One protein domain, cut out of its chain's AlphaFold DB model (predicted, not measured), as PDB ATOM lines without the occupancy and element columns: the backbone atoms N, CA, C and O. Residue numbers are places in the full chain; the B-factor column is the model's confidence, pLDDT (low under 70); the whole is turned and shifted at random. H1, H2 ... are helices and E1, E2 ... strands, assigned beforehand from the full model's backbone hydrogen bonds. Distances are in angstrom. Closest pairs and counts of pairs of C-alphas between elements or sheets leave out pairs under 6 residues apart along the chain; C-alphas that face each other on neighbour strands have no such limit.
ATOM      1  N   GLN A  29     154.424 227.003 134.571       79.12
ATOM      2  CA  GLN A  29     154.439 228.136 133.647       79.12
ATOM      3  C   GLN A  29     153.066 228.810 133.529       79.12
ATOM      4  O   GLN A  29     153.014 230.037 133.483       79.12
ATOM      5  N   ASP A  30     151.974 228.041 133.577       80.00
ATOM      6  CA  ASP A  30     150.607 228.570 133.501       80.00
ATOM      7  C   ASP A  30     150.306 229.484 134.700       80.00
ATOM      8  O   ASP A  30     149.708 230.551 134.555       80.00
ATOM      9  N   VAL A  31     150.791 229.107 135.889       84.00
ATOM     10  CA  VAL A  31     150.668 229.915 137.112       84.00
ATOM     11  C   VAL A  31     151.475 231.212 137.005       84.00
ATOM     12  O   VAL A  31     151.002 232.282 137.389       84.00
ATOM     13  N   GLU A  32     152.701 231.151 136.483       87.62
ATOM     14  CA  GLU A  32     153.521 232.353 136.311       87.62
ATOM     15  C   GLU A  32     152.943 233.309 135.268       87.62
ATOM     16  O   GLU A  32     152.917 234.521 135.489       87.62
ATOM     17  N   ASP A  33     152.465 232.778 134.147       84.94
ATOM     18  CA  ASP A  33     151.859 233.570 133.081       84.94
ATOM     19  C   ASP A  33     150.572 234.236 133.558       84.94
ATOM     20  O   ASP A  33     150.338 235.410 133.256       84.94
ATOM     21  N   LEU A  34     149.798 233.549 134.401       84.31
ATOM     22  CA  LEU A  34     148.647 234.123 135.082       84.31
ATOM     23  C   LEU A  34     149.037 235.308 135.977       84.31
ATOM     24  O   LEU A  34     148.423 236.373 135.886       84.31
ATOM     25  N   PHE A  35     150.068 235.172 136.816       90.31
ATOM     26  CA  PHE A  35     150.521 236.285 137.654       90.31
ATOM     27  C   PHE A  35     150.993 237.474 136.812       90.31
ATOM     28  O   PHE A  35     150.577 238.605 137.077       90.31
ATOM     29  N   ARG A  36     151.766 237.229 135.742       89.75
ATOM     30  CA  ARG A  36     152.211 238.285 134.815       89.75
ATOM     31  C   ARG A  36     151.034 238.980 134.137       89.75
ATOM     32  O   ARG A  36     151.007 240.210 134.092       89.75
ATOM     33  N   LEU A  37     150.048 238.217 133.661       83.00
ATOM     34  CA  LEU A  37     148.815 238.742 133.068       83.00
ATOM     35  C   LEU A  37     148.076 239.669 134.045       83.00
ATOM     36  O   LEU A  37     147.544 240.707 133.653       83.00
ATOM     37  N   LEU A  38     148.105 239.328 135.333       85.12
ATOM     38  CA  LEU A  38     147.498 240.097 136.419       85.12
ATOM     39  C   LEU A  38     148.442 241.158 137.010       85.12
ATOM     40  O   LEU A  38     148.146 241.751 138.051       85.12
ATOM     41  N   GLY A  39     149.563 241.434 136.338       86.25
ATOM     42  CA  GLY A  39     150.542 242.467 136.679       86.25
ATOM     43  C   GLY A  39     151.332 242.204 137.962       86.25
ATOM     44  O   GLY A  39     151.874 243.149 138.541       86.25
ATOM     45  N   VAL A  40     151.330 240.971 138.457       89.75
ATOM     46  CA  VAL A  40     152.083 240.532 139.633       89.75
ATOM     47  C   VAL A  40     153.383 239.895 139.156       89.75
ATOM     48  O   VAL A  40     153.373 239.096 138.224       89.75
ATOM     49  N   ASP A  41     154.503 240.255 139.778       92.38
ATOM     50  CA  ASP A  41     155.780 239.602 139.499       92.38
ATOM     51  C   ASP A  41     155.759 238.181 140.090       92.38
ATOM     52  O   ASP A  41     155.673 238.040 141.313       92.38
ATOM     53  N   PRO A  42     155.854 237.108 139.282       91.25
ATOM     54  CA  PRO A  42     155.878 235.751 139.819       91.25
ATOM     55  C   PRO A  42     157.038 235.514 140.794       91.25
ATOM     56  O   PRO A  42     156.918 234.679 141.688       91.25
ATOM     57  N   ALA A  43     158.146 236.256 140.660       93.06
ATOM     58  CA  ALA A  43     159.284 236.154 141.568       93.06
ATOM     59  C   ALA A  43     159.000 236.747 142.958       93.06
ATOM     60  O   ALA A  43     159.659 236.360 143.923       93.06
ATOM     61  N   SER A  44     158.018 237.652 143.083       93.25
ATOM     62  CA  SER A  44     157.566 238.157 144.383       93.25
ATOM     63  C   SER A  44     156.562 237.231 145.068       93.25
ATOM     64  O   SER A  44     156.230 237.463 146.228       93.25
ATOM     65  N   ILE A  45     156.059 236.212 144.361       95.25
ATOM     66  CA  ILE A  45     155.107 235.245 144.903       95.25
ATOM     67  C   ILE A  45     155.843 234.075 145.551       95.25
ATOM     68  O   ILE A  45     156.733 233.446 144.968       95.25
ATOM     69  N   GLU A  46     155.419 233.760 146.769       94.69
ATOM     70  CA  GLU A  46     155.952 232.670 147.569       94.69
ATOM     71  C   GLU A  46     155.832 231.335 146.804       94.69
ATOM     72  O   GLU A  46     154.760 231.026 146.271       94.69
ATOM     73  N   PRO A  47     156.917 230.541 146.687       92.94
ATOM     74  CA  PRO A  47     156.915 229.315 145.892       92.94
ATOM     75  C   PRO A  47     155.788 228.338 146.236       92.94
ATOM     76  O   PRO A  47     155.239 227.731 145.318       92.94
ATOM     77  N   ARG A  48     155.389 228.222 147.509       92.19
ATOM     78  CA  ARG A  48     154.319 227.297 147.914       92.19
ATOM     79  C   ARG A  48     152.955 227.694 147.366       92.19
ATOM     80  O   ARG A  48     152.179 226.811 147.026       92.19
ATOM     81  N   LEU A  49     152.656 228.990 147.221       94.81
ATOM     82  CA  LEU A  49     151.403 229.404 146.579       94.81
ATOM     83  C   LEU A  49     151.379 228.943 145.116       94.81
ATOM     84  O   LEU A  49     150.368 228.433 144.642       94.81
ATOM     85  N   ARG A  50     152.512 229.063 144.412       92.81
ATOM     86  CA  ARG A  50     152.632 228.576 143.029       92.81
ATOM     87  C   ARG A  50     152.494 227.057 142.942       92.81
ATOM     88  O   ARG A  50     151.805 226.570 142.051       92.81
ATOM     89  N   GLU A  51     153.107 226.330 143.873       93.31
ATOM     90  CA  GLU A  51     152.976 224.874 143.990       93.31
ATOM     91  C   GLU A  51     151.517 224.461 144.232       93.31
ATOM     92  O   GLU A  51     150.998 223.616 143.507       93.31
ATOM     93  N   ALA A  52     150.825 225.109 145.174       94.75
ATOM     94  CA  ALA A  52     149.418 224.847 145.468       94.75
ATOM     95  C   ALA A  52     148.513 225.131 144.262       94.75
ATOM     96  O   ALA A  52     147.639 224.324 143.959       94.75
ATOM     97  N   MET A  53     148.734 226.232 143.534       93.88
ATOM     98  CA  MET A  53     147.953 226.551 142.331       93.88
ATOM     99  C   MET A  53     148.199 225.541 141.205       93.88
ATOM    100  O   MET A  53     147.248 225.079 140.577       93.88
ATOM    101  N   GLY A  54     149.463 225.165 140.973       91.75
ATOM    102  CA  GLY A  54     149.825 224.151 139.979       91.75
ATOM    103  C   GLY A  54     149.233 222.782 140.312       91.75
ATOM    104  O   GLY A  54     148.682 222.103 139.443       91.75
ATOM    105  N   TYR A  55     149.272 222.409 141.592       92.50
ATOM    106  CA  TYR A  55     148.637 221.199 142.091       92.50
ATOM    107  C   TYR A  55     147.113 221.252 141.894       92.50
ATOM    108  O   TYR A  55     146.541 220.381 141.243       92.50
ATOM    109  N   LEU A  56     146.446 222.310 142.356       91.94
ATOM    110  CA  LEU A  56     144.996 222.449 142.227       91.94
ATOM    111  C   LEU A  56     144.529 222.377 140.769       91.94
ATOM    112  O   LEU A  56     143.542 221.702 140.480       91.94
ATOM    113  N   GLY A  57     145.245 223.038 139.857       89.12
ATOM    114  CA  GLY A  57     144.925 223.019 138.430       89.12
ATOM    115  C   GLY A  57     145.125 221.655 137.773       89.12
ATOM    116  O   GLY A  57     144.379 221.310 136.866       89.12
ATOM    117  N   SER A  58     146.087 220.860 138.247       87.75
ATOM    118  CA  SER A  58     146.369 219.529 137.689       87.75
ATOM    119  C   SER A  58     145.419 218.439 138.195       87.75
ATOM    120  O   SER A  58     145.271 217.404 137.547       87.75
ATOM    121  N   TYR A  59     144.787 218.641 139.356       87.75
ATOM    122  CA  TYR A  59     144.007 217.603 140.045       87.75
ATOM    123  C   TYR A  59     142.541 217.991 140.310       87.75
ATOM    124  O   TYR A  59     141.806 217.234 140.948       87.75
ATOM    125  N   SER A  60     142.078 219.140 139.805       88.12
ATOM    126  CA  SER A  60     140.682 219.580 139.919       88.12
ATOM    127  C   SER A  60     140.261 220.508 138.769       88.12
ATOM    128  O   SER A  60     141.094 221.056 138.057       88.12
ATOM    129  N   GLU A  61     138.953 220.734 138.607       86.69
ATOM    130  CA  GLU A  61     138.422 221.732 137.659       86.69
ATOM    131  C   GLU A  61     138.547 223.174 138.186       86.69
ATOM    132  O   GLU A  61     138.281 224.130 137.465       86.69
ATOM    133  N   THR A  62     138.973 223.359 139.439       90.38
ATOM    134  CA  THR A  62     138.891 224.644 140.136       90.38
ATOM    135  C   THR A  62     139.614 225.771 139.403       90.38
ATOM    136  O   THR A  62     139.039 226.835 139.225       90.38
ATOM    137  N   MET A  63     140.823 225.551 138.882       88.94
ATOM    138  CA  MET A  63     141.530 226.617 138.154       88.94
ATOM    139  C   MET A  63     140.841 227.012 136.837       88.94
ATOM    140  O   MET A  63     140.959 228.160 136.397       88.94
ATOM    141  N   ASN A  64     140.091 226.097 136.214       86.44
ATOM    142  CA  ASN A  64     139.276 226.416 135.043       86.44
ATOM    143  C   ASN A  64     138.021 227.204 135.441       86.44
ATOM    144  O   ASN A  64     137.667 228.149 134.732       86.44
ATOM    145  N   ASP A  65     137.372 226.841 136.553       88.62
ATOM    146  CA  ASP A  65     136.246 227.592 137.132       88.62
ATOM    147  C   ASP A  65     136.672 229.046 137.400       88.62
ATOM    148  O   ASP A  65     136.055 229.989 136.897       88.62
ATOM    149  N   GLU A  66     137.812 229.231 138.066       90.38
ATOM    150  CA  GLU A  66     138.324 230.558 138.410       90.38
ATOM    151  C   GLU A  66     138.760 231.360 137.178       90.38
ATOM    152  O   GLU A  66     138.509 232.564 137.076       90.38
ATOM    153  N   SER A  67     139.314 230.691 136.161       88.06
ATOM    154  CA  SER A  67     139.622 231.329 134.875       88.06
ATOM    155  C   SER A  67     138.368 231.865 134.177       88.06
ATOM    156  O   SER A  67     138.418 232.924 133.542       88.06
ATOM    157  N   ARG A  68     137.230 231.167 134.300       87.50
ATOM    158  CA  ARG A  68     135.941 231.637 133.775       87.50
ATOM    159  C   ARG A  68     135.378 232.777 134.615       87.50
ATOM    160  O   ARG A  68     134.928 233.763 134.030       87.50
ATOM    161  N   ALA A  69     135.461 232.701 135.944       88.88
ATOM    162  CA  ALA A  69     135.077 233.798 136.834       88.88
ATOM    163  C   ALA A  69     135.856 235.089 136.516       88.88
ATOM    164  O   ALA A  69     135.253 236.149 136.332       88.88
ATOM    165  N   ARG A  70     137.177 234.983 136.320       89.38
ATOM    166  CA  ARG A  70     138.045 236.076 135.852       89.38
ATOM    167  C   ARG A  70     137.593 236.636 134.502       89.38
ATOM    168  O   ARG A  70     137.435 237.841 134.344       89.38
ATOM    169  N   ALA A  71     137.345 235.776 133.516       87.88
ATOM    170  CA  ALA A  71     136.901 236.242 132.205       87.88
ATOM    171  C   ALA A  71     135.555 236.989 132.275       87.88
ATOM    172  O   ALA A  71     135.348 237.969 131.558       87.88
ATOM    173  N   MET A  72     134.652 236.586 133.173       90.62
ATOM    174  CA  MET A  72     133.425 237.339 133.432       90.62
ATOM    175  C   MET A  72     133.695 238.685 134.115       90.62
ATOM    176  O   MET A  72     133.035 239.661 133.767       90.62
ATOM    177  N   ALA A  73     134.678 238.787 135.016       93.31
ATOM    178  CA  ALA A  73     135.095 240.074 135.574       93.31
ATOM    179  C   ALA A  73     135.580 241.042 134.475       93.31
ATOM    180  O   ALA A  73     135.211 242.216 134.496       93.31
ATOM    181  N   ASP A  74     136.312 240.557 133.465       90.06
ATOM    182  CA  ASP A  74     136.725 241.365 132.303       90.06
ATOM    183  C   ASP A  74     135.515 241.850 131.467       90.06
ATOM    184  O   ASP A  74     135.470 243.005 131.010       90.06
ATOM    185  N   VAL A  75     134.488 241.003 131.310       92.06
ATOM    186  CA  VAL A  75     133.210 241.388 130.680       92.06
ATOM    187  C   VAL A  75     132.497 242.457 131.508       92.06
ATOM    188  O   VAL A  75     132.043 243.460 130.949       92.06
ATOM    189  N   MET A  76     132.442 242.296 132.831       96.56
ATOM    190  CA  MET A  76     131.808 243.258 133.734       96.56
ATOM    191  C   MET A  76     132.539 244.597 133.766       96.56
ATOM    192  O   MET A  76     131.886 245.643 133.741       96.56
ATOM    193  N   ALA A  77     133.871 244.593 133.724       95.19
ATOM    194  CA  ALA A  77     134.671 245.805 133.604       95.19
ATOM    195  C   ALA A  77     134.318 246.587 132.334       95.19
ATOM    196  O   ALA A  77     134.048 247.793 132.381       95.19
ATOM    197  N   SER A  78     134.246 245.879 131.205       93.69
ATOM    198  CA  SER A  78     133.887 246.452 129.907       93.69
ATOM    199  C   SER A  78     132.452 246.987 129.895       93.69
ATOM    200  O   SER A  78     132.203 248.092 129.409       93.69
ATOM    201  N   TYR A  79     131.506 246.226 130.454       95.56
ATOM    202  CA  TYR A  79     130.109 246.633 130.580       95.56
ATOM    203  C   TYR A  79     129.973 247.902 131.428       95.56
ATOM    204  O   TYR A  79     129.463 248.908 130.931       95.56
ATOM    205  N   CYS A  80     130.481 247.884 132.665       97.12
ATOM    206  CA  CYS A  80     130.336 248.990 133.609       97.12
ATOM    207  C   CYS A  80     130.964 250.274 133.066       97.12
ATOM    208  O   CYS A  80     130.370 251.345 133.184       97.12
ATOM    209  N   SER A  81     132.125 250.170 132.410       96.06
ATOM    210  CA  SER A  81     132.757 251.316 131.755       96.06
ATOM    211  C   SER A  81     131.902 251.872 130.615       96.06
ATOM    212  O   SER A  81     131.796 253.088 130.477       96.06
ATOM    213  N   ARG A  82     131.294 251.009 129.789       96.88
ATOM    214  CA  ARG A  82     130.486 251.426 128.634       96.88
ATOM    215  C   ARG A  82     129.210 252.150 129.049       96.88
ATOM    216  O   ARG A  82     128.836 253.124 128.405       96.88
ATOM    217  N   VAL A  83     128.540 251.673 130.097       97.25
ATOM    218  CA  VAL A  83     127.274 252.259 130.571       97.25
ATOM    219  C   VAL A  83     127.468 253.297 131.676       97.25
ATOM    220  O   VAL A  83     126.489 253.859 132.154       97.25
ATOM    221  N   SER A  84     128.718 253.573 132.069       96.81
ATOM    222  CA  SER A  84     129.049 254.425 133.221       96.81
ATOM    223  C   SER A  84     128.306 253.992 134.491       96.81
ATOM    224  O   SER A  84     127.742 254.823 135.203       96.81
ATOM    225  N   SER A  85     128.270 252.678 134.749       97.56
ATOM    226  CA  SER A  85     127.578 252.132 135.918       97.56
ATOM    227  C   SER A  85     128.199 252.684 137.211       97.56
ATOM    228  O   SER A  85     129.430 252.712 137.330       97.56
ATOM    229  N   PRO A  86     127.382 253.061 138.216       97.31
ATOM    230  CA  PRO A  86     127.877 253.441 139.540       97.31
ATOM    231  C   PRO A  86     128.567 252.286 140.288       97.31
ATOM    232  O   PRO A  86     129.265 252.537 141.268       97.31
ATOM    233  N   ASN A  87     128.400 251.038 139.839       97.88
ATOM    234  CA  ASN A  87     129.082 249.866 140.397       97.88
ATOM    235  C   ASN A  87     130.406 249.548 139.682       97.88
ATOM    236  O   ASN A  87     131.081 248.572 140.025       97.88
ATOM    237  N   GLY A  88     130.779 250.355 138.684       96.88
ATOM    238  CA  GLY A  88     132.056 250.244 138.000       96.88
ATOM    239  C   GLY A  88     133.230 250.553 138.926       96.88
ATOM    240  O   GLY A  88     133.212 251.511 139.695       96.88
ATOM    241  N   LEU A  89     134.282 249.746 138.817       97.81
ATOM    242  CA  LEU A  89     135.551 249.962 139.501       97.81
ATOM    243  C   LEU A  89     136.565 250.676 138.597       97.81
ATOM    244  O   LEU A  89     136.451 250.684 137.368       97.81
ATOM    245  N   SER A  90     137.606 251.241 139.213       96.75
ATOM    246  CA  SER A  90     138.793 251.697 138.484       96.75
ATOM    247  C   SER A  90     139.511 250.516 137.813       96.75
ATOM    248  O   SER A  90     139.279 249.352 138.146       96.75
ATOM    249  N   LYS A  91     140.449 250.801 136.895       94.25
ATOM    250  CA  LYS A  91     141.309 249.765 136.290       94.25
ATOM    251  C   LYS A  91     142.033 248.933 137.353       94.25
ATOM    252  O   LYS A  91     142.162 247.722 137.215       94.25
ATOM    253  N   GLU A  92     142.501 249.595 138.405       93.25
ATOM    254  CA  GLU A  92     143.118 248.928 139.542       93.25
ATOM    255  C   GLU A  92     142.094 248.065 140.289       93.25
ATOM    256  O   GLU A  92     142.343 246.881 140.470       93.25
ATOM    257  N   GLY A  93     140.905 248.584 140.614       95.81
ATOM    258  CA  GLY A  93     139.862 247.804 141.288       95.81
ATOM    259  C   GLY A  93     139.446 246.537 140.527       95.81
ATOM    260  O   GLY A  93     139.316 245.480 141.136       95.81
ATOM    261  N   TRP A  94     139.326 246.591 139.197       95.88
ATOM    262  CA  TRP A  94     139.069 245.389 138.390       95.88
ATOM    263  C   TRP A  94     140.246 244.415 138.359       95.88
ATOM    264  O   TRP A  94     140.040 243.205 138.338       95.88
ATOM    265  N   ARG A  95     141.485 244.910 138.417       94.06
ATOM    266  CA  ARG A  95     142.664 244.056 138.600       94.06
ATOM    267  C   ARG A  95     142.634 243.339 139.959       94.06
ATOM    268  O   ARG A  95     142.979 242.162 140.004       94.06
ATOM    269  N   TYR A  96     142.185 244.007 141.027       95.19
ATOM    270  CA  TYR A  96     141.959 243.381 142.339       95.19
ATOM    271  C   TYR A  96     140.915 242.264 142.259       95.19
ATOM    272  O   TYR A  96     141.189 241.163 142.725       95.19
ATOM    273  N   VAL A  97     139.758 242.521 141.634       97.38
ATOM    274  CA  VAL A  97     138.703 241.505 141.442       97.38
ATOM    275  C   VAL A  97     139.234 240.315 140.649       97.38
ATOM    276  O   VAL A  97     139.084 239.184 141.089       97.38
ATOM    277  N   ASN A  98     139.925 240.560 139.534       95.00
ATOM    278  CA  ASN A  98     140.513 239.502 138.716       95.00
ATOM    279  C   ASN A  98     141.507 238.628 139.496       95.00
ATOM    280  O   ASN A  98     141.461 237.405 139.382       95.00
ATOM    281  N   LEU A  99     142.400 239.232 140.291       95.56
ATOM    282  CA  LEU A  99     143.352 238.465 141.098       95.56
ATOM    283  C   LEU A  99     142.658 237.722 142.242       95.56
ATOM    284  O   LEU A  99     143.001 236.576 142.505       95.56
ATOM    285  N   ALA A 100     141.672 238.342 142.890       97.50
ATOM    286  CA  ALA A 100     140.921 237.715 143.969       97.50
ATOM    287  C   ALA A 100     140.087 236.528 143.473       97.50
ATOM    288  O   ALA A 100     140.127 235.483 144.110       97.50
ATOM    289  N   SER A 101     139.410 236.652 142.326       95.88
ATOM    290  CA  SER A 101     138.702 235.540 141.681       95.88
ATOM    291  C   SER A 101     139.650 234.408 141.297       95.88
ATOM    292  O   SER A 101     139.334 233.257 141.504       95.88
ATOM    293  N   MET A 102     140.866 234.681 140.816       94.25
ATOM    294  CA  MET A 102     141.803 233.587 140.516       94.25
ATOM    295  C   MET A 102     142.307 232.818 141.744       94.25
ATOM    296  O   MET A 102     142.905 231.753 141.592       94.25
ATOM    297  N   LEU A 103     142.128 233.375 142.942       96.81
ATOM    298  CA  LEU A 103     142.696 232.862 144.184       96.81
ATOM    299  C   LEU A 103     141.627 232.450 145.203       96.81
ATOM    300  O   LEU A 103     141.998 231.927 146.254       96.81
ATOM    301  N   SER A 104     140.335 232.684 144.947       96.81
ATOM    302  CA  SER A 104     139.254 232.456 145.916       96.81
ATOM    303  C   SER A 104     139.223 231.013 146.400       96.81
ATOM    304  O   SER A 104     139.202 230.774 147.608       96.81
ATOM    305  N   ASP A 105     139.332 230.063 145.480       97.06
ATOM    306  CA  ASP A 105     139.254 228.640 145.775       97.06
ATOM    307  C   ASP A 105     140.614 227.957 146.028       97.06
ATOM    308  O   ASP A 105     140.666 226.729 146.130       97.06
ATOM    309  N   ILE A 106     141.732 228.686 146.174       97.19
ATOM    310  CA  ILE A 106     143.045 228.039 146.402       97.19
ATOM    311  C   ILE A 106     143.063 227.164 147.666       97.19
ATOM    312  O   ILE A 106     143.748 226.143 147.730       97.19
ATOM    313  N   GLY A 107     142.235 227.503 148.656       97.44
ATOM    314  CA  GLY A 107     142.020 226.700 149.849       97.44
ATOM    315  C   GLY A 107     141.447 225.307 149.582       97.44
ATOM    316  O   GLY A 107     141.498 224.475 150.482       97.44
ATOM    317  N   LYS A 108     140.923 224.996 148.388       97.06
ATOM    318  CA  LYS A 108     140.456 223.638 148.035       97.06
ATOM    319  C   LYS A 108     141.586 222.612 147.959       97.06
ATOM    320  O   LYS A 108     141.308 221.416 147.955       97.06
ATOM    321  N   VAL A 109     142.840 223.068 147.994       96.12
ATOM    322  CA  VAL A 109     144.021 222.224 148.238       96.12
ATOM    323  C   VAL A 109     144.083 221.724 149.689       96.12
ATOM    324  O   VAL A 109     144.823 220.797 149.998       96.12
ATOM    325  N   GLY A 110     143.303 222.300 150.603       95.75
ATOM    326  CA  GLY A 110     143.382 222.036 152.037       95.75
ATOM    327  C   GLY A 110     144.292 223.023 152.767       95.75
ATOM    328  O   GLY A 110     144.708 224.028 152.181       95.75
ATOM    329  N   PRO A 111     144.588 222.777 154.056       95.00
ATOM    330  CA  PRO A 111     145.390 223.692 154.858       95.00
ATOM    331  C   PRO A 111     146.788 223.885 154.278       95.00
ATOM    332  O   PRO A 111     147.334 223.022 153.587       95.00
ATOM    333  N   ARG A 112     147.381 225.033 154.606       93.69
ATOM    334  CA  ARG A 112     148.755 225.344 154.228       93.69
ATOM    335  C   ARG A 112     149.730 224.421 154.954       93.69
ATOM    336  O   ARG A 112     149.804 224.441 156.179       93.69
ATOM    337  N   GLN A 113     150.506 223.683 154.169       90.31
ATOM    338  CA  GLN A 113     151.594 222.819 154.621       90.31
ATOM    339  C   GLN A 113     152.951 223.361 154.151       90.31
ATOM    340  O   GLN A 113     153.031 224.341 153.403       90.31
ATOM    341  N   GLU A 114     154.046 222.741 154.597       88.12
ATOM    342  CA  GLU A 114     155.387 223.096 154.113       88.12
ATOM    343  C   GLU A 114     155.636 222.694 152.653       88.12
ATOM    344  O   GLU A 114     156.433 223.348 151.975       88.12
ATOM    345  N   ARG A 115     154.960 221.628 152.211       89.25
ATOM    346  CA  ARG A 115     154.946 221.033 150.868       89.25
ATOM    347  C   ARG A 115     153.598 220.342 150.657       89.25
ATOM    348  O   ARG A 115     152.961 219.995 151.649       89.25
ATOM    349  N   ILE A 116     153.208 220.095 149.409       91.19
ATOM    350  CA  ILE A 116     152.025 219.271 149.122       91.19
ATOM    351  C   ILE A 116     152.252 217.844 149.640       91.19
ATOM    352  O   ILE A 116     153.287 217.232 149.365       91.19
ATOM    353  N   ASP A 117     151.294 217.338 150.411       90.88
ATOM    354  CA  ASP A 117     151.335 216.016 151.037       90.88
ATOM    355  C   ASP A 117     149.998 215.258 150.909       90.88
ATOM    356  O   ASP A 117     149.068 215.681 150.215       90.88
ATOM    357  N   ASP A 118     149.898 214.120 151.598       88.88
ATOM    358  CA  ASP A 118     148.724 213.243 151.590       88.88
ATOM    359  C   ASP A 118     147.449 213.938 152.088       88.88
ATOM    360  O   ASP A 118     146.350 213.640 151.608       88.88
ATOM    361  N   VAL A 119     147.576 214.909 152.996       92.19
ATOM    362  CA  VAL A 119     146.449 215.715 153.472       92.19
ATOM    363  C   VAL A 119     145.938 216.597 152.338       92.19
ATOM    364  O   VAL A 119     144.730 216.642 152.087       92.19
ATOM    365  N   ASN A 120     146.841 217.264 151.613       93.81
ATOM    366  CA  ASN A 120     146.459 218.092 150.472       93.81
ATOM    367  C   ASN A 120     145.847 217.263 149.332       93.81
ATOM    368  O   ASN A 120     144.837 217.666 148.741       93.81
ATOM    369  N   HIS A 121     146.403 216.078 149.060       91.69
ATOM    370  CA  HIS A 121     145.854 215.128 148.091       91.69
ATOM    371  C   HIS A 121     144.425 214.708 148.452       91.69
ATOM    372  O   HIS A 121     143.523 214.767 147.610       91.69
ATOM    373  N   LEU A 122     144.200 214.333 149.713       94.06
ATOM    374  CA  LEU A 122     142.891 213.929 150.211       94.06
ATOM    375  C   LEU A 122     141.872 215.061 150.077       94.06
ATOM    376  O   LEU A 122     140.798 214.847 149.514       94.06
ATOM    377  N   ILE A 123     142.184 216.261 150.576       96.12
ATOM    378  CA  ILE A 123     141.237 217.382 150.544       96.12
ATOM    379  C   ILE A 123     140.889 217.764 149.106       96.12
ATOM    380  O   ILE A 123     139.708 217.907 148.783       96.12
ATOM    381  N   THR A 124     141.885 217.828 148.224       95.12
ATOM    382  CA  THR A 124     141.658 218.122 146.803       95.12
ATOM    383  C   THR A 124     140.745 217.081 146.162       95.12
ATOM    384  O   THR A 124     139.819 217.439 145.437       95.12
ATOM    385  N   ALA A 125     140.917 215.795 146.489       92.50
ATOM    386  CA  ALA A 125     140.034 214.733 146.011       92.50
ATOM    387  C   ALA A 125     138.586 214.889 146.499       92.50
ATOM    388  O   ALA A 125     137.657 214.619 145.734       92.50
ATOM    389  N   LEU A 126     138.376 215.341 147.743       94.69
ATOM    390  CA  LEU A 126     137.036 215.616 148.270       94.69
ATOM    391  C   LEU A 126     136.360 216.767 147.512       94.69
ATOM    392  O   LEU A 126     135.194 216.641 147.140       94.69
ATOM    393  N   TYR A 127     137.080 217.859 147.237       93.81
ATOM    394  CA  TYR A 127     136.547 218.998 146.477       93.81
ATOM    395  C   TYR A 127     136.384 218.724 144.980       93.81
ATOM    396  O   TYR A 127     135.526 219.331 144.341       93.81
ATOM    397  N   ALA A 128     137.161 217.797 144.416       91.06
ATOM    398  CA  ALA A 128     137.066 217.421 143.008       91.06
ATOM    399  C   ALA A 128     135.778 216.645 142.670       91.06
ATOM    400  O   ALA A 128     135.445 216.487 141.492       91.06
ATOM    401  N   LYS A 129     135.031 216.150 143.668       90.00
ATOM    402  CA  LYS A 129     133.742 215.487 143.432       90.00
ATOM    403  C   LYS A 129     132.677 216.515 143.056       90.00
ATOM    404  O   LYS A 129     132.240 217.320 143.871       90.00
ATOM    405  N   SER A 130     132.242 216.445 141.800       72.56
ATOM    406  CA  SER A 130     131.285 217.375 141.193       72.56
ATOM    407  C   SER A 130     129.836 216.876 141.181       72.56
ATOM    408  O   SER A 130     128.956 217.567 140.672       72.56
ATOM    409  N   GLU A 131     129.572 215.660 141.665       79.00
ATOM    410  CA  GLU A 131     128.217 215.104 141.716       79.00
ATOM    411  C   GLU A 131     127.357 215.846 142.750       79.00
ATOM    412  O   GLU A 131     127.845 216.264 143.802       79.00
ATOM    413  N   LYS A 132     126.064 216.033 142.447       80.88
ATOM    414  CA  LYS A 132     125.137 216.749 143.335       80.88
ATOM    415  C   LYS A 132     124.978 215.973 144.642       80.88
ATOM    416  O   LYS A 132     124.319 214.939 144.674       80.88
ATOM    417  N   PHE A 133     125.539 216.523 145.711       89.19
ATOM    418  CA  PHE A 133     125.412 216.021 147.074       89.19
ATOM    419  C   PHE A 133     124.740 217.079 147.951       89.19
ATOM    420  O   PHE A 133     124.905 218.279 147.705       89.19
ATOM    421  N   SER A 134     123.949 216.665 148.942       92.06
ATOM    422  CA  SER A 134     123.228 217.634 149.769       92.06
ATOM    423  C   SER A 134     124.206 218.443 150.632       92.06
ATOM    424  O   SER A 134     125.072 217.847 151.275       92.06
ATOM    425  N   PRO A 135     124.066 219.779 150.721       91.69
ATOM    426  CA  PRO A 135     124.843 220.585 151.664       91.69
ATOM    427  C   PRO A 135     124.574 220.217 153.131       91.69
ATOM    428  O   PRO A 135     125.439 220.452 153.974       91.69
ATOM    429  N   ASP A 136     123.400 219.649 153.424       94.94
ATOM    430  CA  ASP A 136     122.966 219.290 154.779       94.94
ATOM    431  C   ASP A 136     123.398 217.876 155.196       94.94
ATOM    432  O   ASP A 136     123.321 217.528 156.375       94.94
ATOM    433  N   ASP A 137     123.860 217.055 154.248       96.56
ATOM    434  CA  ASP A 137     124.403 215.735 154.555       96.56
ATOM    435  C   ASP A 137     125.737 215.852 155.304       96.56
ATOM    436  O   ASP A 137     126.474 216.829 155.170       96.56
ATOM    437  N   SER A 138     126.063 214.828 156.096       97.31
ATOM    438  CA  SER A 138     127.316 214.795 156.860       97.31
ATOM    439  C   SER A 138     128.533 214.448 155.999       97.31
ATOM    440  O   SER A 138     128.425 213.696 155.025       97.31
ATOM    441  N   LEU A 139     129.718 214.892 156.428       96.69
ATOM    442  CA  LEU A 139     130.991 214.487 155.828       96.69
ATOM    443  C   LEU A 139     131.181 212.962 155.853       96.69
ATOM    444  O   LEU A 139     131.645 212.386 154.873       96.69
ATOM    445  N   SER A 140     130.766 212.269 156.919       97.12
ATOM    446  CA  SER A 140     130.805 210.800 156.935       97.12
ATOM    447  C   SER A 140     129.945 210.184 155.831       97.12
ATOM    448  O   SER A 140     130.400 209.247 155.180       97.12
ATOM    449  N   HIS A 141     128.726 210.694 155.619       96.75
ATOM    450  CA  HIS A 141     127.830 210.193 154.572       96.75
ATOM    451  C   HIS A 141     128.422 210.438 153.176       96.75
ATOM    452  O   HIS A 141     128.354 209.571 152.308       96.75
ATOM    453  N   PHE A 142     129.080 211.580 152.977       96.62
ATOM    454  CA  PHE A 142     129.806 211.869 151.745       96.62
ATOM    455  C   PHE A 142     130.929 210.855 151.477       96.62
ATOM    456  O   PHE A 142     131.038 210.331 150.368       96.62
ATOM    457  N   LEU A 143     131.734 210.528 152.495       96.00
ATOM    458  CA  LEU A 143     132.793 209.519 152.376       96.00
ATOM    459  C   LEU A 143     132.227 208.124 152.088       96.00
ATOM    460  O   LEU A 143     132.785 207.403 151.266       96.00
ATOM    461  N   ASP A 144     131.114 207.759 152.729       95.38
ATOM    462  CA  ASP A 144     130.399 206.506 152.459       95.38
ATOM    463  C   ASP A 144     129.962 206.397 150.996       95.38
ATOM    464  O   ASP A 144     130.059 205.329 150.393       95.38
ATOM    465  N   HIS A 145     129.500 207.507 150.425       95.12
ATOM    466  CA  HIS A 145     128.994 207.548 149.063       95.12
ATOM    467  C   HIS A 145     130.116 207.523 148.013       95.12
ATOM    468  O   HIS A 145     130.079 206.711 147.091       95.12
ATOM    469  N   PHE A 146     131.126 208.388 148.152       94.88
ATOM    470  CA  PHE A 146     132.140 208.598 147.110       94.88
ATOM    471  C   PHE A 146     133.436 207.806 147.300       94.88
ATOM    472  O   PHE A 146     134.170 207.613 146.330       94.88
ATOM    473  N   PHE A 147     133.734 207.365 148.523       94.81
ATOM    474  CA  PHE A 147     135.008 206.733 148.876       94.81
ATOM    475  C   PHE A 147     134.840 205.496 149.783       94.81
ATOM    476  O   PHE A 147     135.595 205.334 150.746       94.81
ATOM    477  N   PRO A 148     133.902 204.568 149.498       94.56
ATOM    478  CA  PRO A 148     133.585 203.467 150.411       94.56
ATOM    479  C   PRO A 148     134.781 202.547 150.712       94.56
ATOM    480  O   PRO A 148     134.892 202.017 151.815       94.56
ATOM    481  N   SER A 149     135.701 202.368 149.759       94.12
ATOM    482  CA  SER A 149     136.900 201.532 149.921       94.12
ATOM    483  C   SER A 149     138.040 202.212 150.688       94.12
ATOM    484  O   SER A 149     138.900 201.514 151.215       94.12
ATOM    485  N   GLN A 150     138.053 203.545 150.756       92.75
ATOM    486  CA  GLN A 150     139.113 204.357 151.378       92.75
ATOM    487  C   GLN A 150     138.641 205.048 152.668       92.75
ATOM    488  O   GLN A 150     139.433 205.671 153.373       92.75
ATOM    489  N   LYS A 151     137.352 204.913 153.005       92.06
ATOM    490  CA  LYS A 151     136.679 205.629 154.092       92.06
ATOM    491  C   LYS A 151     137.468 205.641 155.397       92.06
ATOM    492  O   LYS A 151     137.677 206.712 155.949       92.06
ATOM    493  N   TYR A 152     137.877 204.482 155.911       91.56
ATOM    494  CA  TYR A 152     138.508 204.398 157.235       91.56
ATOM    495  C   TYR A 152     139.821 205.177 157.313       91.56
ATOM    496  O   TYR A 152     140.091 205.851 158.304       91.56
ATOM    497  N   GLU A 153     140.616 205.111 156.251       91.19
ATOM    498  CA  GLU A 153     141.873 205.839 156.161       91.19
ATOM    499  C   GLU A 153     141.632 207.342 156.028       91.19
ATOM    500  O   GLU A 153     142.210 208.122 156.784       91.19
ATOM    501  N   MET A 154     140.708 207.746 155.152       93.69
ATOM    502  CA  MET A 154     140.356 209.156 154.997       93.69
ATOM    503  C   MET A 154     139.787 209.739 156.292       93.69
ATOM    504  O   MET A 154     140.159 210.837 156.689       93.69
ATOM    505  N   GLN A 155     138.928 208.995 156.995       94.44
ATOM    506  CA  GLN A 155     138.388 209.393 158.294       94.44
ATOM    507  C   GLN A 155     139.488 209.590 159.333       94.44
ATOM    508  O   GLN A 155     139.437 210.561 160.085       94.44
ATOM    509  N   ARG A 156     140.492 208.705 159.361       93.38
ATOM    510  CA  ARG A 156     141.640 208.835 160.261       93.38
ATOM    511  C   ARG A 156     142.386 210.146 160.012       93.38
ATOM    512  O   ARG A 156     142.610 210.872 160.971       93.38
ATOM    513  N   VAL A 157     142.713 210.459 158.757       92.88
ATOM    514  CA  VAL A 157     143.426 211.700 158.392       92.88
ATOM    515  C   VAL A 157     142.575 212.936 158.713       92.88
ATOM    516  O   VAL A 157     143.032 213.860 159.381       92.88
ATOM    517  N   LEU A 158     141.298 212.934 158.317       93.69
ATOM    518  CA  LEU A 158     140.377 214.052 158.561       93.69
ATOM    519  C   LEU A 158     140.206 214.357 160.058       93.69
ATOM    520  O   LEU A 158     140.157 215.523 160.443       93.69
ATOM    521  N   VAL A 159     140.114 213.332 160.907       94.19
ATOM    522  CA  VAL A 159     139.921 213.517 162.353       94.19
ATOM    523  C   VAL A 159     141.238 213.825 163.059       94.19
ATOM    524  O   VAL A 159     141.304 214.790 163.817       94.19
ATOM    525  N   ASN A 160     142.277 213.023 162.832       91.81
ATOM    526  CA  ASN A 160     143.504 213.100 163.624       91.81
ATOM    527  C   ASN A 160     144.416 214.243 163.181       91.81
ATOM    528  O   ASN A 160     144.996 214.909 164.036       91.81
ATOM    529  N   ASP A 161     144.511 214.485 161.873       90.06
ATOM    530  CA  ASP A 161     145.497 215.422 161.325       90.06
ATOM    531  C   ASP A 161     144.873 216.802 161.086       90.06
ATOM    532  O   ASP A 161     145.543 217.825 161.219       90.06
ATOM    533  N   LEU A 162     143.569 216.848 160.778       91.06
ATOM    534  CA  LEU A 162     142.843 218.091 160.494       91.06
ATOM    535  C   LEU A 162     141.856 218.525 161.581       91.06
ATOM    536  O   LEU A 162     141.354 219.649 161.525       91.06
ATOM    537  N   GLY A 163     141.538 217.655 162.544       93.88
ATOM    538  CA  GLY A 163     140.550 217.958 163.580       93.88
ATOM    539  C   GLY A 163     139.139 218.209 163.031       93.88
ATOM    540  O   GLY A 163     138.371 218.959 163.635       93.88
ATOM    541  N   LEU A 164     138.794 217.639 161.871       95.00
ATOM    542  CA  LEU A 164     137.463 217.775 161.283       95.00
ATOM    543  C   LEU A 164     136.484 216.789 161.922       95.00
ATOM    544  O   LEU A 164     136.761 215.601 162.087       95.00
ATOM    545  N   GLU A 165     135.289 217.280 162.235       96.31
ATOM    546  CA  GLU A 165     134.207 216.455 162.759       96.31
ATOM    547  C   GLU A 165     133.478 215.751 161.614       96.31
ATOM    548  O   GLU A 165     132.877 216.396 160.763       96.31
ATOM    549  N   LEU A 166     133.449 214.419 161.607       97.00
ATOM    550  CA  LEU A 166     132.771 213.650 160.551       97.00
ATOM    551  C   LEU A 166     131.246 213.856 160.515       97.00
ATOM    552  O   LEU A 166     130.598 213.549 159.514       97.00
ATOM    553  N   THR A 167     130.675 214.367 161.605       97.50
ATOM    554  CA  THR A 167     129.263 214.741 161.727       97.50
ATOM    555  C   THR A 167     128.960 216.137 161.191       97.50
ATOM    556  O   THR A 167     127.787 216.494 161.112       97.50
ATOM    557  N   MET A 168     129.975 216.934 160.837       97.06
ATOM    558  CA  MET A 168     129.753 218.254 160.254       97.06
ATOM    559  C   MET A 168     129.023 218.139 158.918       97.06
ATOM    560  O   MET A 168     129.195 217.156 158.192       97.06
ATOM    561  N   SER A 169     128.234 219.157 158.580       96.50
ATOM    562  CA  SER A 169     127.573 219.217 157.280       96.50
ATOM    563  C   SER A 169     128.593 219.427 156.159       96.50
ATOM    564  O   SER A 169     129.655 220.036 156.356       96.50
ATOM    565  N   MET A 170     128.253 218.977 154.954       95.44
ATOM    566  CA  MET A 170     129.052 219.246 153.764       95.44
ATOM    567  C   MET A 170     129.153 220.741 153.474       95.44
ATOM    568  O   MET A 170     130.213 221.189 153.049       95.44
ATOM    569  N   ARG A 171     128.126 221.547 153.783       94.00
ATOM    570  CA  ARG A 171     128.223 223.015 153.719       94.00
ATOM    571  C   ARG A 171     129.344 223.547 154.604       94.00
ATOM    572  O   ARG A 171     130.155 224.327 154.116       94.00
ATOM    573  N   SER A 172     129.414 223.118 155.863       94.50
ATOM    574  CA  SER A 172     130.474 223.550 156.778       94.50
ATOM    575  C   SER A 172     131.849 223.054 156.319       94.50
ATOM    576  O   SER A 172     132.829 223.780 156.464       94.50
ATOM    577  N   PHE A 173     131.946 221.843 155.753       95.94
ATOM    578  CA  PHE A 173     133.199 221.342 155.177       95.94
ATOM    579  C   PHE A 173     133.625 222.189 153.975       95.94
ATOM    580  O   PHE A 173     134.748 222.683 153.956       95.94
ATOM    581  N   TRP A 174     132.718 222.423 153.022       94.75
ATOM    582  CA  TRP A 174     132.970 223.261 151.854       94.75
ATOM    583  C   TRP A 174     133.299 224.697 152.233       94.75
ATOM    584  O   TRP A 174     134.131 225.301 151.585       94.75
ATOM    585  N   ASP A 175     132.689 225.262 153.270       95.00
ATOM    586  CA  ASP A 175     133.026 226.606 153.743       95.00
ATOM    587  C   ASP A 175     134.422 226.692 154.379       95.00
ATOM    588  O   ASP A 175     135.008 227.772 154.410       95.00
ATOM    589  N   ALA A 176     134.985 225.577 154.858       95.31
ATOM    590  CA  ALA A 176     136.286 225.577 155.524       95.31
ATOM    591  C   ALA A 176     137.433 226.025 154.604       95.31
ATOM    592  O   ALA A 176     138.412 226.587 155.100       95.31
ATOM    593  N   HIS A 177     137.312 225.851 153.281       97.06
ATOM    594  CA  HIS A 177     138.369 226.300 152.378       97.06
ATOM    595  C   HIS A 177     138.538 227.818 152.361       97.06
ATOM    596  O   HIS A 177     139.624 228.271 152.034       97.06
ATOM    597  N   ALA A 178     137.541 228.611 152.768       97.25
ATOM    598  CA  ALA A 178     137.721 230.055 152.878       97.25
ATOM    599  C   ALA A 178     138.838 230.398 153.884       97.25
ATOM    600  O   ALA A 178     139.644 231.300 153.644       97.25
ATOM    601  N   GLN A 179     138.920 229.653 154.998       97.62
ATOM    602  CA  GLN A 179     140.014 229.798 155.962       97.62
ATOM    603  C   GLN A 179     141.345 229.382 155.340       97.62
ATOM    604  O   GLN A 179     142.319 230.121 155.435       97.62
ATOM    605  N   TRP A 180     141.381 228.236 154.662       97.88
ATOM    606  CA  TRP A 180     142.604 227.753 154.025       97.88
ATOM    607  C   TRP A 180     143.085 228.681 152.902       97.88
ATOM    608  O   TRP A 180     144.286 228.899 152.775       97.88
ATOM    609  N   THR A 181     142.174 229.305 152.151       98.31
ATOM    610  CA  THR A 181     142.484 230.374 151.192       98.31
ATOM    611  C   THR A 181     143.198 231.524 151.896       98.31
ATOM    612  O   THR A 181     144.267 231.937 151.456       98.31
ATOM    613  N   LEU A 182     142.673 232.014 153.025       98.19
ATOM    614  CA  LEU A 182     143.351 233.059 153.798       98.19
ATOM    615  C   LEU A 182     144.751 232.620 154.252       98.19
ATOM    616  O   LEU A 182     145.695 233.401 154.146       98.19
ATOM    617  N   ASP A 183     144.893 231.386 154.736       97.38
ATOM    618  CA  ASP A 183     146.161 230.863 155.255       97.38
ATOM    619  C   ASP A 183     147.229 230.721 154.156       97.38
ATOM    620  O   ASP A 183     148.401 231.038 154.391       97.38
ATOM    621  N   HIS A 184     146.828 230.294 152.950       97.50
ATOM    622  CA  HIS A 184     147.685 230.233 151.759       97.50
ATOM    623  C   HIS A 184     148.108 231.616 151.275       97.50
ATOM    624  O   HIS A 184     149.260 231.803 150.893       97.50
ATOM    625  N   LEU A 185     147.198 232.592 151.301       97.31
ATOM    626  CA  LEU A 185     147.460 233.935 150.778       97.31
ATOM    627  C   LEU A 185     148.187 234.840 151.776       97.31
ATOM    628  O   LEU A 185     148.919 235.745 151.363       97.31
ATOM    629  N   LYS A 186     148.044 234.591 153.078       95.12
ATOM    630  CA  LYS A 186     148.805 235.277 154.122       95.12
ATOM    631  C   LYS A 186     150.307 235.090 153.882       95.12
ATOM    632  O   LYS A 186     150.795 233.971 153.764       95.12
ATOM    633  N   ASP A 187     151.055 236.190 153.847       92.81
ATOM    634  CA  ASP A 187     152.516 236.193 153.667       92.81
ATOM    635  C   ASP A 187     152.998 235.549 152.344       92.81
ATOM    636  O   ASP A 187     154.150 235.136 152.229       92.81
ATOM    637  N   SER A 188     152.127 235.462 151.329       95.00
ATOM    638  CA  SER A 188     152.427 234.841 150.024       95.00
ATOM    639  C   SER A 188     153.023 235.793 148.980       95.00
ATOM    640  O   SER A 188     153.345 235.375 147.870       95.00
ATOM    641  N   GLY A 189     153.118 237.086 149.299       94.44
ATOM    642  CA  GLY A 189     153.469 238.145 148.346       94.44
ATOM    643  C   GLY A 189     152.278 238.718 147.564       94.44
ATOM    644  O   GLY A 189     152.422 239.744 146.899       94.44
ATOM    645  N   VAL A 190     151.087 238.120 147.678       95.50
ATOM    646  CA  VAL A 190     149.833 238.701 147.172       95.50
ATOM    647  C   VAL A 190     149.450 239.936 148.009       95.50
ATOM    648  O   VAL A 190     149.585 239.900 149.235       95.50
ATOM    649  N   PRO A 191     148.951 241.036 147.401       95.56
ATOM    650  CA  PRO A 191     148.497 242.201 148.158       95.56
ATOM    651  C   PRO A 191     147.433 241.841 149.205       95.56
ATOM    652  O   PRO A 191     146.457 241.161 148.896       95.56
ATOM    653  N   ASN A 192     147.576 242.361 150.428       96.38
ATOM    654  CA  ASN A 192     146.694 242.022 151.552       96.38
ATOM    655  C   ASN A 192     145.204 242.272 151.268       96.38
ATOM    656  O   ASN A 192     144.361 241.495 151.709       96.38
ATOM    657  N   GLU A 193     144.867 243.328 150.523       96.25
ATOM    658  CA  GLU A 193     143.477 243.576 150.119       96.25
ATOM    659  C   GLU A 193     142.937 242.449 149.230       96.25
ATOM    660  O   GLU A 193     141.829 241.990 149.468       96.25
ATOM    661  N   VAL A 194     143.729 241.940 148.277       97.38
ATOM    662  CA  VAL A 194     143.338 240.793 147.436       97.38
ATOM    663  C   VAL A 194     143.160 239.543 148.281       97.38
ATOM    664  O   VAL A 194     142.177 238.833 148.098       97.38
ATOM    665  N   ALA A 195     144.074 239.286 149.222       97.75
ATOM    666  CA  ALA A 195     143.972 238.138 150.118       97.75
ATOM    667  C   ALA A 195     142.668 238.166 150.933       97.75
ATOM    668  O   ALA A 195     141.981 237.150 151.028       97.75
ATOM    669  N   LEU A 196     142.290 239.333 151.470       97.94
ATOM    670  CA  LEU A 196     141.025 239.503 152.187       97.94
ATOM    671  C   LEU A 196     139.810 239.347 151.268       97.94
ATOM    672  O   LEU A 196     138.866 238.656 151.642       97.94
ATOM    673  N   THR A 197     139.826 239.954 150.077       97.94
ATOM    674  CA  THR A 197     138.727 239.842 149.106       97.94
ATOM    675  C   THR A 197     138.529 238.389 148.661       97.94
ATOM    676  O   THR A 197     137.404 237.897 148.691       97.94
ATOM    677  N   ALA A 198     139.611 237.682 148.314       98.12
ATOM    678  CA  ALA A 198     139.581 236.271 147.935       98.12
ATOM    679  C   ALA A 198     139.053 235.405 149.084       98.12
ATOM    680  O   ALA A 198     138.119 234.637 148.900       98.12
ATOM    681  N   ALA A 199     139.565 235.575 150.305       97.81
ATOM    682  CA  ALA A 199     139.109 234.817 151.469       97.81
ATOM    683  C   ALA A 199     137.643 235.110 151.862       97.81
ATOM    684  O   ALA A 199     136.975 234.268 152.459       97.81
ATOM    685  N   ALA A 200     137.117 236.288 151.516       97.00
ATOM    686  CA  ALA A 200     135.743 236.690 151.808       97.00
ATOM    687  C   ALA A 200     134.713 236.250 150.747       97.00
ATOM    688  O   ALA A 200     133.526 236.524 150.924       97.00
ATOM    689  N   HIS A 201     135.095 235.558 149.667       95.94
ATOM    690  CA  HIS A 201     134.150 235.196 148.592       95.94
ATOM    691  C   HIS A 201     132.988 234.291 149.062       95.94
ATOM    692  O   HIS A 201     131.881 234.319 148.515       95.94
ATOM    693  N   HIS A 202     133.190 233.560 150.160       93.50
ATOM    694  CA  HIS A 202     132.150 232.780 150.820       93.50
ATOM    695  C   HIS A 202     131.354 233.542 151.889       93.50
ATOM    696  O   HIS A 202     130.468 232.935 152.473       93.50
ATOM    697  N   LEU A 203     131.548 234.848 152.132       92.56
ATOM    698  CA  LEU A 203     131.025 235.536 153.336       92.56
ATOM    699  C   LEU A 203     129.508 235.385 153.584       92.56
ATOM    700  O   LEU A 203     129.056 235.448 154.730       92.56
ATOM    701  N   LEU A 204     128.725 235.191 152.517       92.25
ATOM    702  CA  LEU A 204     127.274 234.991 152.563       92.25
ATOM    703  C   LEU A 204     126.853 233.534 152.851       92.25
ATOM    704  O   LEU A 204     125.657 233.270 152.931       92.25
ATOM    705  N   GLY A 205     127.805 232.608 152.946       87.56
ATOM    706  CA  GLY A 205     127.613 231.177 153.169       87.56
ATOM    707  C   GLY A 205     127.336 230.807 154.627       87.56
ATOM    708  O   GLY A 205     126.771 231.594 155.393       87.56
ATOM    709  N   GLY A 206     127.709 229.580 154.998       82.31
ATOM    710  CA  GLY A 206     127.445 228.988 156.305       82.31
ATOM    711  C   GLY A 206     128.316 229.522 157.448       82.31
ATOM    712  O   GLY A 206     128.858 230.630 157.432       82.31
ATOM    713  N   ASP A 207     128.414 228.721 158.502       82.06
ATOM    714  CA  ASP A 207     129.078 229.051 159.764       82.06
ATOM    715  C   ASP A 207     130.602 229.188 159.630       82.06
ATOM    716  O   ASP A 207     131.188 230.100 160.218       82.06
ATOM    717  N   LYS A 208     131.235 228.345 158.806       87.12
ATOM    718  CA  LYS A 208     132.685 228.382 158.534       87.12
ATOM    719  C   LYS A 208     133.090 229.333 157.404       87.12
ATOM    720  O   LYS A 208     134.270 229.471 157.111       87.12
ATOM    721  N   ALA A 209     132.128 230.032 156.808       91.62
ATOM    722  CA  ALA A 209     132.316 230.811 155.585       91.62
ATOM    723  C   ALA A 209     133.053 232.151 155.787       91.62
ATOM    724  O   ALA A 209     133.331 232.864 154.826       91.62
ATOM    725  N   ASN A 210     133.311 232.531 157.043       95.50
ATOM    726  CA  ASN A 210     133.993 233.766 157.418       95.50
ATOM    727  C   ASN A 210     135.314 233.432 158.129       95.50
ATOM    728  O   ASN A 210     135.287 233.108 159.324       95.50
ATOM    729  N   PRO A 211     136.446 233.502 157.412       96.25
ATOM    730  CA  PRO A 211     137.769 233.211 157.950       96.25
ATOM    731  C   PRO A 211     138.133 234.075 159.152       96.25
ATOM    732  O   PRO A 211     137.606 235.173 159.347       96.25
ATOM    733  N   ARG A 212     139.087 233.598 159.944       96.88
ATOM    734  CA  ARG A 212     139.664 234.302 161.084       96.88
ATOM    735  C   ARG A 212     141.132 234.615 160.837       96.88
ATOM    736  O   ARG A 212     141.910 233.746 160.454       96.88
ATOM    737  N   LEU A 213     141.514 235.850 161.141       96.00
ATOM    738  CA  LEU A 213     142.896 236.306 161.199       96.00
ATOM    739  C   LEU A 213     143.192 236.758 162.630       96.00
ATOM    740  O   LEU A 213     142.539 237.670 163.133       96.00
ATOM    741  N   ASN A 214     144.174 236.130 163.282       92.50
ATOM    742  CA  ASN A 214     144.505 236.384 164.691       92.50
ATOM    743  C   ASN A 214     143.258 236.290 165.594       92.50
ATOM    744  O   ASN A 214     142.934 237.226 166.319       92.50
ATOM    745  N   GLU A 215     142.524 235.177 165.477       92.25
ATOM    746  CA  GLU A 215     141.292 234.856 166.224       92.25
ATOM    747  C   GLU A 215     140.061 235.723 165.904       92.25
ATOM    748  O   GLU A 215     138.939 235.345 166.258       92.25
ATOM    749  N   LEU A 216     140.214 236.829 165.173       95.06
ATOM    750  CA  LEU A 216     139.117 237.714 164.787       95.06
ATOM    751  C   LEU A 216     138.582 237.373 163.392       95.06
ATOM    752  O   LEU A 216     139.378 237.135 162.487       95.06
ATOM    753  N   PRO A 217     137.253 237.378 163.176       96.69
ATOM    754  CA  PRO A 217     136.689 237.188 161.844       96.69
ATOM    755  C   PRO A 217     137.096 238.332 160.909       96.69
ATOM    756  O   PRO A 217     137.055 239.501 161.309       96.69
ATOM    757  N   ILE A 218     137.422 238.003 159.657       97.56
ATOM    758  CA  ILE A 218     137.795 239.008 158.654       97.56
ATOM    759  C   ILE A 218     136.605 239.873 158.237       97.56
ATOM    760  O   ILE A 218     136.800 241.007 157.822       97.56
ATOM    761  N   VAL A 219     135.367 239.391 158.395       96.69
ATOM    762  CA  VAL A 219     134.152 240.196 158.202       96.69
ATOM    763  C   VAL A 219     133.373 240.332 159.508       96.69
ATOM    764  O   VAL A 219     132.949 239.351 160.120       96.69
ATOM    765  N   GLU A 220     133.098 241.562 159.920       95.50
ATOM    766  CA  GLU A 220     132.138 241.863 160.975       95.50
ATOM    767  C   GLU A 220     130.710 241.824 160.426       95.50
ATOM    768  O   GLU A 220     130.226 242.793 159.842       95.50
ATOM    769  N   LYS A 221     130.003 240.705 160.625       92.19
ATOM    770  CA  LYS A 221     128.658 240.507 160.052       92.19
ATOM    771  C   LYS A 221     127.605 241.518 160.544       92.19
ATOM    772  O   LYS A 221     126.598 241.689 159.872       92.19
ATOM    773  N   THR A 222     127.822 242.189 161.677       91.75
ATOM    774  CA  THR A 222     126.898 243.201 162.232       91.75
ATOM    775  C   THR A 222     127.055 244.583 161.608       91.75
ATOM    776  O   THR A 222     126.103 245.358 161.617       91.75
ATOM    777  N   THR A 223     128.233 244.907 161.072       94.88
ATOM    778  CA  THR A 223     128.526 246.227 160.489       94.88
ATOM    779  C   THR A 223     128.823 246.157 158.992       94.88
ATOM    780  O   THR A 223     128.750 247.176 158.311       94.88
ATOM    781  N   GLY A 224     129.122 244.966 158.461       95.44
ATOM    782  CA  GLY A 224     129.595 244.793 157.089       95.44
ATOM    783  C   GLY A 224     131.031 245.283 156.894       95.44
ATOM    784  O   GLY A 224     131.384 245.692 155.792       95.44
ATOM    785  N   THR A 225     131.843 245.286 157.955       97.44
ATOM    786  CA  THR A 225     133.240 245.749 157.924       97.44
ATOM    787  C   THR A 225     134.183 244.593 157.614       97.44
ATOM    788  O   THR A 225     134.164 243.578 158.308       97.44
ATOM    789  N   LEU A 226     135.020 244.755 156.594       97.62
ATOM    790  CA  LEU A 226     136.159 243.898 156.289       97.62
ATOM    791  C   LEU A 226     137.377 244.368 157.099       97.62
ATOM    792  O   LEU A 226     137.697 245.560 157.097       97.62
ATOM    793  N   ARG A 227     138.064 243.443 157.771       97.06
ATOM    794  CA  ARG A 227     139.245 243.717 158.590       97.06
ATOM    795  C   ARG A 227     140.331 242.652 158.450       97.06
ATOM    796  O   ARG A 227     140.045 241.462 158.366       97.06
ATOM    797  N   GLY A 228     141.585 243.081 158.504       96.75
ATOM    798  CA  GLY A 228     142.751 242.198 158.541       96.75
ATOM    799  C   GLY A 228     143.996 242.872 157.976       96.75
ATOM    800  O   GLY A 228     143.895 243.812 157.201       96.75
ATOM    801  N   PHE A 229     145.184 242.430 158.389       96.25
ATOM    802  CA  PHE A 229     146.463 242.992 157.918       96.25
ATOM    803  C   PHE A 229     146.584 244.530 158.036       96.25
ATOM    804  O   PHE A 229     147.230 245.174 157.212       96.25
ATOM    805  N   GLY A 230     145.940 245.132 159.042       95.94
ATOM    806  CA  GLY A 230     145.892 246.589 159.227       95.94
ATOM    807  C   GLY A 230     144.883 247.329 158.336       95.94
ATOM    808  O   GLY A 230     144.784 248.549 158.431       95.94
ATOM    809  N   ILE A 231     144.125 246.618 157.499       96.62
ATOM    810  CA  ILE A 231     142.998 247.146 156.725       96.62
ATOM    811  C   ILE A 231     141.738 247.042 157.582       96.62
ATOM    812  O   ILE A 231     141.481 245.994 158.174       96.62
ATOM    813  N   GLU A 232     140.945 248.109 157.623       97.69
ATOM    814  CA  GLU A 232     139.608 248.128 158.216       97.69
ATOM    815  C   GLU A 232     138.719 249.071 157.400       97.69
ATOM    816  O   GLU A 232     138.949 250.281 157.361       97.69
ATOM    817  N   ARG A 233     137.737 248.518 156.681       97.56
ATOM    818  CA  ARG A 233     136.821 249.291 155.830       97.56
ATOM    819  C   ARG A 233     135.497 248.560 155.613       97.56
ATOM    820  O   ARG A 233     135.455 247.340 155.744       97.56
ATOM    821  N   PRO A 234     134.419 249.254 155.220       97.69
ATOM    822  CA  PRO A 234     133.221 248.585 154.729       97.69
ATOM    823  C   PRO A 234     133.527 247.670 153.534       97.69
ATOM    824  O   PRO A 234     134.396 247.978 152.709       97.69
ATOM    825  N   ILE A 235     132.784 246.568 153.435       97.75
ATOM    826  CA  ILE A 235     132.680 245.769 152.210       97.75
ATOM    827  C   ILE A 235     132.210 246.683 151.075       97.75
ATOM    828  O   ILE A 235     131.250 247.441 151.244       97.75
ATOM    829  N   ASP A 236     132.879 246.596 149.927       97.19
ATOM    830  CA  ASP A 236     132.556 247.387 148.742       97.19
ATOM    831  C   ASP A 236     132.375 246.505 147.496       97.19
ATOM    832  O   ASP A 236     132.278 245.277 147.579       97.19
ATOM    833  N   GLN A 237     132.266 247.136 146.325       98.06
ATOM    834  CA  GLN A 237     132.027 246.454 145.058       98.06
ATOM    835  C   GLN A 237     133.088 245.386 144.742       98.06
ATOM    836  O   GLN A 237     132.770 244.437 144.033       98.06
ATOM    837  N   ARG A 238     134.323 245.485 145.260       97.81
ATOM    838  CA  ARG A 238     135.383 244.494 145.003       97.81
ATOM    839  C   ARG A 238     135.005 243.118 145.538       97.81
ATOM    840  O   ARG A 238     135.002 242.152 144.782       97.81
TER     841      ARG A 238
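Overview. This is residues 29 to 238 of the 312 residues of an uncharacterized protein of Candidatus Uhrbacteria bacterium GW2011_GWA2_52_8d (UniProt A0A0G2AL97). A mostly helical body has the short helices H5 and H10 in its middle, with H2 and H6 packed on H5, and H11 packed on H10. The long helical hairpin of H3 and H4 runs to one end of the longest axis and packs on H11 through H4; H7 and H8 make the other end, H1 packs on H2, and the small strand hairpin of E1 and E2 lies next to H11. The printed part has 210 residues, with eleven named helices followed by two strands, an antiparallel sheet of order E1 - E2. It is compact, with a radius of gyration of the C-alphas of 17.5 A and spans of 55 by 42 by 33 A.

Arrangement. Begin with H1, residues 29 to 37; it touches residues 50 to 54 alone of H2, residues 47 to 59, at a steep tilt of 65 degrees, the closest C-alphas being those of Val 31 and Arg 50, 6.4 A apart. H2 is the hub, touching four helices. It touches H3, residues 62 to 83, only at the corner, closest at C-alphas 57 and 63, 5.0 A. H3 and H4, residues 91 to 103, form a helical hairpin at a shallow tilt of 19 degrees, closest at C-alphas 66 and 102, 5.1 A. H5, residues 106 to 109, touches H2 at C-alphas 109 and 56, 6.1 A. H6, residues 118 to 127, touches H5 at C-alphas 124 and 109, 4.9 A; it only just touches H2, only at their ends, with 3 pairs of C-alphas within 8 A. Next come H7, residues 139 to 146, and H8, residues 151 to 160, a helical hairpin that only just touches, with 3 pairs within 8 A. H9, residues 170 to 175, only just touches H7, also with 3 pairs. H10, residues 177 to 185, touches H5 at C-alphas 181 and 107, 3.9 A. H11, residues 192 to 199, forms a helical hairpin with H10 at 23 degrees, a shallow tilt, and touches H4 at C-alphas 198 and 100, 4.4 A. E1, residues 225 to 228, and E2, residues 231 to 234, form a hairpin; N 226 and O 233 are 2.8 A apart, within hydrogen-bond range. Every O i to N i+4 pair is within hydrogen-bond range in each helix but H5, which is too short for such a pair.

Along the chain. Find C-alpha 29, where H1 begins, at (154.439, 228.136, 133.647). From C-alpha 62 at (138.891, 224.644, 140.136), H3 runs 31.4 A; H4 spans 18.7 A and H2 18.4 A. E2 ends at C-alpha 234, at (133.221, 248.585, 154.729).

Size, cuts and confidence. Look for the farthest C-alphas at Ser 84 and Tyr 152, 56.3 A apart. The printed part has no cut. The links H6 to H7 and H11 to E1 are long. No printed residue is under 70 in pLDDT.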